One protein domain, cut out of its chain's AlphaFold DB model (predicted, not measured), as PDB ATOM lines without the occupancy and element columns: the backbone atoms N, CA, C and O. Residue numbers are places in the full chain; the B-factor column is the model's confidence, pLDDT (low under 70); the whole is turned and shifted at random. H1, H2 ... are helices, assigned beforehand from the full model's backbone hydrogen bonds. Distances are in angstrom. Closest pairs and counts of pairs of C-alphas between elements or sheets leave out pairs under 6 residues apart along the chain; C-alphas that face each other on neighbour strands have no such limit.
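This is residues 227 to 278 of the 404 residues of the protein "Putative Multitransmembrane protein (Modular protein)" of Nitrosopumilales archaeon (UniProt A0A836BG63). Four short helices follow one another in a rough, compact ring: H1, H2 and H3 in turn, then H4, which comes back to touch H1. H3 is across the ring from H1, and residues 251 to 256 stick out where H2 leads into H3. The printed part has 52 residues with four named helices, H1 to H4 in chain order, and no named strand; its class is all helix. It is compact, with a radius of gyration of the C-alphas of 10.0 A and spans of 28 by 23 by 20 A.

H1, residues 227 to 238, touches H2, residues 246 to 251, the same way at a steep tilt of 64 degrees; their closest C-alphas, of Asp 234 and Tyr 246, are 5.9 A apart. H2 is close to but not clearly touching H3, residues 254 to 263: the closest C-alphas, of Phe 249 and Arg 257, are 6.7 A apart. They run opposite ways at 37 degrees, only just a steep tilt. H3 is close to but not clearly touching H4, residues 266 to 276, with the closest C-alphas, of Val 261 and Ile 269, 7.1 A apart. H4 touches H1 at residues 233 to 237 of H1 alone, opposite ways at a steep tilt of 49 degrees; the closest C-alphas, of Glu 236 and Thr 268, are 6.0 A apart. H1 and H3 are apart. Every O i to N i+4 pair is within hydrogen-bond range in H1, H2 and H4; in H3, 5 of 6 are.

H1 begins at C-alpha 227 (9.975, -22.789, -25.883) and is 16.0 A long. H2 measures 8.5 A, H3 14.9 A and H4 15.1 A, ending at C-alpha 276 (4.437, -20.671, -12.163).

The C-alphas farthest apart, of Ile 228 and Gln 255, are 28.7 A apart. The printed part has no cut and no long link. Residues 227 to 232 are under pLDDT 70.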
ATOM      1  N   ALA A 227       9.310 -23.967 -25.312       38.28
ATOM      2  CA  ALA A 227       9.975 -22.789 -25.883       38.28
ATOM      3  C   ALA A 227       9.031 -21.764 -26.549       38.28
ATOM      4  O   ALA A 227       9.326 -20.572 -26.562       38.28
ATOM      5  N   ILE A 228       7.879 -22.186 -27.094       38.88
ATOM      6  CA  ILE A 228       6.901 -21.235 -27.662       38.88
ATOM      7  C   ILE A 228       6.294 -20.392 -26.538       38.88
ATOM      8  O   ILE A 228       6.222 -19.175 -26.666       38.88
ATOM      9  N   VAL A 229       5.912 -21.023 -25.422       40.53
ATOM     10  CA  VAL A 229       5.342 -20.318 -24.264       40.53
ATOM     11  C   VAL A 229       6.391 -19.420 -23.614       40.53
ATOM     12  O   VAL A 229       6.089 -18.271 -23.315       40.53
ATOM     13  N   GLU A 230       7.624 -19.905 -23.473       44.34
ATOM     14  CA  GLU A 230       8.750 -19.157 -22.905       44.34
ATOM     15  C   GLU A 230       9.111 -17.919 -23.737       44.34
ATOM     16  O   GLU A 230       9.065 -16.810 -23.215       44.34
ATOM     17  N   SER A 231       9.291 -18.070 -25.055       50.31
ATOM     18  CA  SER A 231       9.521 -16.933 -25.957       50.31
ATOM     19  C   SER A 231       8.334 -15.967 -26.016       50.31
ATOM     20  O   SER A 231       8.536 -14.762 -26.117       50.31
ATOM     21  N   SER A 232       7.092 -16.459 -25.921       60.88
ATOM     22  CA  SER A 232       5.913 -15.592 -25.913       60.88
ATOM     23  C   SER A 232       5.797 -14.808 -24.611       60.88
ATOM     24  O   SER A 232       5.480 -13.626 -24.651       60.88
ATOM     25  N   LEU A 233       6.097 -15.431 -23.470       77.50
ATOM     26  CA  LEU A 233       6.013 -14.782 -22.172       77.50
ATOM     27  C   LEU A 233       7.126 -13.755 -22.000       77.50
ATOM     28  O   LEU A 233       6.836 -12.642 -21.585       77.50
ATOM     29  N   ASP A 234       8.363 -14.084 -22.368       76.06
ATOM     30  CA  ASP A 234       9.469 -13.127 -22.299       76.06
ATOM     31  C   ASP A 234       9.241 -11.955 -23.269       76.06
ATOM     32  O   ASP A 234       9.522 -10.805 -22.942       76.06
ATOM     33  N   VAL A 235       8.624 -12.200 -24.433       74.81
ATOM     34  CA  VAL A 235       8.175 -11.126 -25.335       74.81
ATOM     35  C   VAL A 235       7.067 -10.282 -24.702       74.81
ATOM     36  O   VAL A 235       7.099  -9.058 -24.823       74.81
ATOM     37  N   GLU A 236       6.082 -10.888 -24.036       77.38
ATOM     38  CA  GLU A 236       5.023 -10.137 -23.352       77.38
ATOM     39  C   GLU A 236       5.537  -9.377 -22.118       77.38
ATOM     40  O   GLU A 236       5.059  -8.277 -21.857       77.38
ATOM     41  N   LEU A 237       6.515  -9.909 -21.381       82.00
ATOM     42  CA  LEU A 237       7.161  -9.239 -20.248       82.00
ATOM     43  C   LEU A 237       8.049  -8.082 -20.715       82.00
ATOM     44  O   LEU A 237       7.965  -6.995 -20.144       82.00
ATOM     45  N   SER A 238       8.786  -8.263 -21.814       83.56
ATOM     46  CA  SER A 238       9.607  -7.217 -22.438       83.56
ATOM     47  C   SER A 238       8.780  -6.013 -22.925       83.56
ATOM     48  O   SER A 238       9.266  -4.883 -22.976       83.56
ATOM     49  N   LYS A 239       7.490  -6.216 -23.237       84.19
ATOM     50  CA  LYS A 239       6.547  -5.117 -23.529       84.19
ATOM     51  C   LYS A 239       6.130  -4.326 -22.287       84.19
ATOM     52  O   LYS A 239       5.670  -3.196 -22.436       84.19
ATOM     53  N   VAL A 240       6.224  -4.917 -21.094       89.25
ATOM     54  CA  VAL A 240       5.893  -4.260 -19.818       89.25
ATOM     55  C   VAL A 240       7.106  -3.496 -19.298       89.25
ATOM     56  O   VAL A 240       6.993  -2.322 -18.954       89.25
ATOM     57  N   VAL A 241       8.266  -4.150 -19.279       90.31
ATOM     58  CA  VAL A 241       9.559  -3.560 -18.923       90.31
ATOM     59  C   VAL A 241      10.564  -4.000 -19.976       90.31
ATOM     60  O   VAL A 241      10.717  -5.193 -20.203       90.31
ATOM     61  N   GLU A 242      11.238  -3.050 -20.621       87.81
ATOM     62  CA  GLU A 242      12.151  -3.338 -21.730       87.81
ATOM     63  C   GLU A 242      13.209  -4.376 -21.332       87.81
ATOM     64  O   GLU A 242      13.962  -4.180 -20.380       87.81
ATOM     65  N   GLY A 243      13.248  -5.486 -22.072       77.44
ATOM     66  CA  GLY A 243      14.212  -6.565 -21.856       77.44
ATOM     67  C   GLY A 243      13.862  -7.543 -20.733       77.44
ATOM     68  O   GLY A 243      14.573  -8.527 -20.597       77.44
ATOM     69  N   LEU A 244      12.775  -7.325 -19.985       81.06
ATOM     70  CA  LEU A 244      12.396  -8.175 -18.857       81.06
ATOM     71  C   LEU A 244      12.005  -9.587 -19.307       81.06
ATOM     72  O   LEU A 244      11.049  -9.779 -20.059       81.06
ATOM     73  N   THR A 245      12.711 -10.572 -18.769       82.88
ATOM     74  CA  THR A 245      12.431 -12.006 -18.919       82.88
ATOM     75  C   THR A 245      11.690 -12.560 -17.703       82.88
ATOM     76  O   THR A 245      11.645 -11.949 -16.635       82.88
ATOM     77  N   TYR A 246      11.123 -13.762 -17.821       81.69
ATOM     78  CA  TYR A 246      10.502 -14.454 -16.691       81.69
ATOM     79  C   TYR A 246      11.505 -14.792 -15.579       81.69
ATOM     80  O   TYR A 246      11.169 -14.710 -14.396       81.69
ATOM     81  N   ALA A 247      12.734 -15.167 -15.940       76.25
ATOM     82  CA  ALA A 247      13.787 -15.462 -14.971       76.25
ATOM     83  C   ALA A 247      14.154 -14.209 -14.163       76.25
ATOM     84  O   ALA A 247      14.156 -14.243 -12.937       76.25
ATOM     85  N   GLU A 248      14.355 -13.074 -14.836       77.62
ATOM     86  CA  GLU A 248      14.589 -11.796 -14.158       77.62
ATOM     87  C   GLU A 248      13.384 -11.404 -13.301       77.62
ATOM     88  O   GLU A 248      13.545 -11.121 -12.119       77.62
ATOM     89  N   PHE A 249      12.166 -11.489 -13.844       86.50
ATOM     90  CA  PHE A 249      10.934 -11.188 -13.112       86.50
ATOM     91  C   PHE A 249      10.786 -12.020 -11.827       86.50
ATOM     92  O   PHE A 249      10.356 -11.499 -10.797       86.50
ATOM     93  N   THR A 250      11.158 -13.303 -11.857       84.88
ATOM     94  CA  THR A 250      11.104 -14.198 -10.687       84.88
ATOM     95  C   THR A 250      12.280 -14.041  -9.720       84.88
ATOM     96  O   THR A 250      12.150 -14.439  -8.559       84.88
ATOM     97  N   ALA A 251      13.378 -13.416 -10.145       79.25
ATOM     98  CA  ALA A 251      14.517 -13.063  -9.298       79.25
ATOM     99  C   ALA A 251      14.374 -11.682  -8.621       79.25
ATOM    100  O   ALA A 251      15.045 -11.414  -7.626       79.25
ATOM    101  N   MET A 252      13.494 -10.810  -9.129       83.62
ATOM    102  CA  MET A 252      13.216  -9.488  -8.549       83.62
ATOM    103  C   MET A 252      12.657  -9.566  -7.127       83.62
ATOM    104  O   MET A 252      12.008 -10.548  -6.752       83.62
ATOM    105  N   SER A 253      12.830  -8.491  -6.353       88.62
ATOM    106  CA  SER A 253      12.210  -8.397  -5.032       88.62
ATOM    107  C   SER A 253      10.678  -8.422  -5.125       88.62
ATOM    108  O   SER A 253      10.081  -8.017  -6.125       88.62
ATOM    109  N   GLU A 254      10.027  -8.882  -4.054       87.25
ATOM    110  CA  GLU A 254       8.561  -8.933  -3.944       87.25
ATOM    111  C   GLU A 254       7.910  -7.578  -4.269       87.25
ATOM    112  O   GLU A 254       6.925  -7.514  -5.005       87.25
ATOM    113  N   GLN A 255       8.488  -6.482  -3.764       88.62
ATOM    114  CA  GLN A 255       7.962  -5.135  -3.971       88.62
ATOM    115  C   GLN A 255       8.064  -4.702  -5.440       88.62
ATOM    116  O   GLN A 255       7.073  -4.251  -6.011       88.62
ATOM    117  N   GLU A 256       9.231  -4.883  -6.066       91.00
ATOM    118  CA  GLU A 256       9.432  -4.553  -7.484       91.00
ATOM    119  C   GLU A 256       8.467  -5.335  -8.374       91.00
ATOM    120  O   GLU A 256       7.834  -4.778  -9.273       91.00
ATOM    121  N   ARG A 257       8.302  -6.625  -8.081       93.31
ATOM    122  CA  ARG A 257       7.396  -7.494  -8.822       93.31
ATOM    123  C   ARG A 257       5.947  -7.061  -8.679       93.31
ATOM    124  O   ARG A 257       5.245  -6.963  -9.679       93.31
ATOM    125  N   THR A 258       5.522  -6.749  -7.459       92.81
ATOM    126  CA  THR A 258       4.181  -6.229  -7.170       92.81
ATOM    127  C   THR A 258       3.909  -4.946  -7.958       92.81
ATOM    128  O   THR A 258       2.827  -4.771  -8.520       92.81
ATOM    129  N   ASP A 259       4.888  -4.044  -8.045       93.38
ATOM    130  CA  ASP A 259       4.738  -2.787  -8.777       93.38
ATOM    131  C   ASP A 259       4.659  -2.990 -10.298       93.38
ATOM    132  O   ASP A 259       3.857  -2.325 -10.958       93.38
ATOM    133  N   ILE A 260       5.391  -3.965 -10.847       94.06
ATOM    134  CA  ILE A 260       5.275  -4.368 -12.259       94.06
ATOM    135  C   ILE A 260       3.922  -5.032 -12.536       94.06
ATOM    136  O   ILE A 260       3.269  -4.705 -13.526       94.06
ATOM    137  N   VAL A 261       3.462  -5.937 -11.667       94.06
ATOM    138  CA  VAL A 261       2.182  -6.647 -11.847       94.06
ATOM    139  C   VAL A 261       1.001  -5.671 -11.904       94.06
ATOM    140  O   VAL A 261       0.102  -5.865 -12.718       94.06
ATOM    141  N   LYS A 262       1.024  -4.567 -11.141       91.62
ATOM    142  CA  LYS A 262      -0.028  -3.525 -11.178       91.62
ATOM    143  C   LYS A 262      -0.232  -2.892 -12.558       91.62
ATOM    144  O   LYS A 262      -1.335  -2.436 -12.854       91.62
ATOM    145  N   VAL A 263       0.821  -2.817 -13.372       90.50
ATOM    146  CA  VAL A 263       0.780  -2.230 -14.724       90.50
ATOM    147  C   VAL A 263       0.768  -3.290 -15.830       90.50
ATOM    148  O   VAL A 263       0.687  -2.954 -17.012       90.50
ATOM    149  N   MET A 264       0.831  -4.569 -15.459       86.81
ATOM    150  CA  MET A 264       0.918  -5.694 -16.380       86.81
ATOM    151  C   MET A 264      -0.450  -6.011 -17.018       86.81
ATOM    152  O   MET A 264      -1.465  -6.074 -16.319       86.81
ATOM    153  N   PRO A 265      -0.518  -6.272 -18.338       81.88
ATOM    154  CA  PRO A 265      -1.742  -6.752 -18.972       81.88
ATOM    155  C   PRO A 265      -2.215  -8.089 -18.381       81.88
ATOM    156  O   PRO A 265      -1.410  -8.981 -18.115       81.88
ATOM    157  N   THR A 266      -3.534  -8.291 -18.275       75.44
ATOM    158  CA  THR A 266      -4.130  -9.531 -17.733       75.44
ATOM    159  C   THR A 266      -3.665 -10.790 -18.466       75.44
ATOM    160  O   THR A 266      -3.483 -11.835 -17.848       75.44
ATOM    161  N   LEU A 267      -3.445 -10.699 -19.782       72.69
ATOM    162  CA  LEU A 267      -2.898 -11.804 -20.569       72.69
ATOM    163  C   LEU A 267      -1.508 -12.213 -20.060       72.69
ATOM    164  O   LEU A 267      -1.280 -13.394 -19.818       72.69
ATOM    165  N   THR A 268      -0.611 -11.247 -19.864       79.12
ATOM    166  CA  THR A 268       0.744 -11.484 -19.358       79.12
ATOM    167  C   THR A 268       0.700 -12.045 -17.939       79.12
ATOM    168  O   THR A 268       1.371 -13.036 -17.674       79.12
ATOM    169  N   ILE A 269      -0.166 -11.514 -17.065       81.06
ATOM    170  CA  ILE A 269      -0.388 -12.054 -15.710       81.06
ATOM    171  C   ILE A 269      -0.781 -13.534 -15.770       81.06
ATOM    172  O   ILE A 269      -0.183 -14.364 -15.089       81.06
ATOM    173  N   ASN A 270      -1.750 -13.884 -16.618       77.31
ATOM    174  CA  ASN A 270      -2.187 -15.270 -16.767       77.31
ATOM    175  C   ASN A 270      -1.050 -16.167 -17.266       77.31
ATOM    176  O   ASN A 270      -0.876 -17.260 -16.742       77.31
ATOM    177  N   LEU A 271      -0.250 -15.712 -18.234       76.94
ATOM    178  CA  LEU A 271       0.900 -16.473 -18.731       76.94
ATOM    179  C   LEU A 271       1.972 -16.681 -17.647       76.94
ATOM    180  O   LEU A 271       2.516 -17.779 -17.537       76.94
ATOM    181  N   VAL A 272       2.242 -15.661 -16.825       86.31
ATOM    182  CA  VAL A 272       3.158 -15.746 -15.676       86.31
ATOM    183  C   VAL A 272       2.669 -16.779 -14.660       86.31
ATOM    184  O   VAL A 272       3.449 -17.633 -14.235       86.31
ATOM    185  N   LEU A 273       1.384 -16.735 -14.297       82.44
ATOM    186  CA  LEU A 273       0.785 -17.668 -13.342       82.44
ATOM    187  C   LEU A 273       0.719 -19.096 -13.903       82.44
ATOM    188  O   LEU A 273       1.085 -20.035 -13.207       82.44
ATOM    189  N   GLU A 274       0.332 -19.278 -15.166       77.56
ATOM    190  CA  GLU A 274       0.346 -20.588 -15.834       77.56
ATOM    191  C   GLU A 274       1.757 -21.180 -15.924       77.56
ATOM    192  O   GLU A 274       1.923 -22.396 -15.828       77.56
ATOM    193  N   LYS A 275       2.786 -20.338 -16.086       78.44
ATOM    194  CA  LYS A 275       4.180 -20.784 -16.015       78.44
ATOM    195  C   LYS A 275       4.554 -21.174 -14.580       78.44
ATOM    196  O   LYS A 275       5.121 -22.244 -14.400       78.44
ATOM    197  N   ALA A 276       4.163 -20.388 -13.576       84.06
ATOM    198  CA  ALA A 276       4.437 -20.671 -12.163       84.06
ATOM    199  C   ALA A 276       3.858 -22.013 -11.684       84.06
ATOM    200  O   ALA A 276       4.528 -22.743 -10.961       84.06
ATOM    201  N   LYS A 277       2.656 -22.380 -12.151       80.88
ATOM    202  CA  LYS A 277       1.993 -23.656 -11.822       80.88
ATOM    203  C   LYS A 277       2.791 -24.906 -12.199       80.88
ATOM    204  O   LYS A 277       2.483 -25.977 -11.696       80.88
ATOM    205  N   LYS A 278       3.747 -24.793 -13.126       75.94
ATOM    206  CA  LYS A 278       4.534 -25.927 -13.638       75.94
ATOM    207  C   LYS A 278       5.767 -26.245 -12.802       75.94
ATOM    208  O   LYS A 278       6.422 -27.242 -13.079       75.94
TER     209      LYS A 278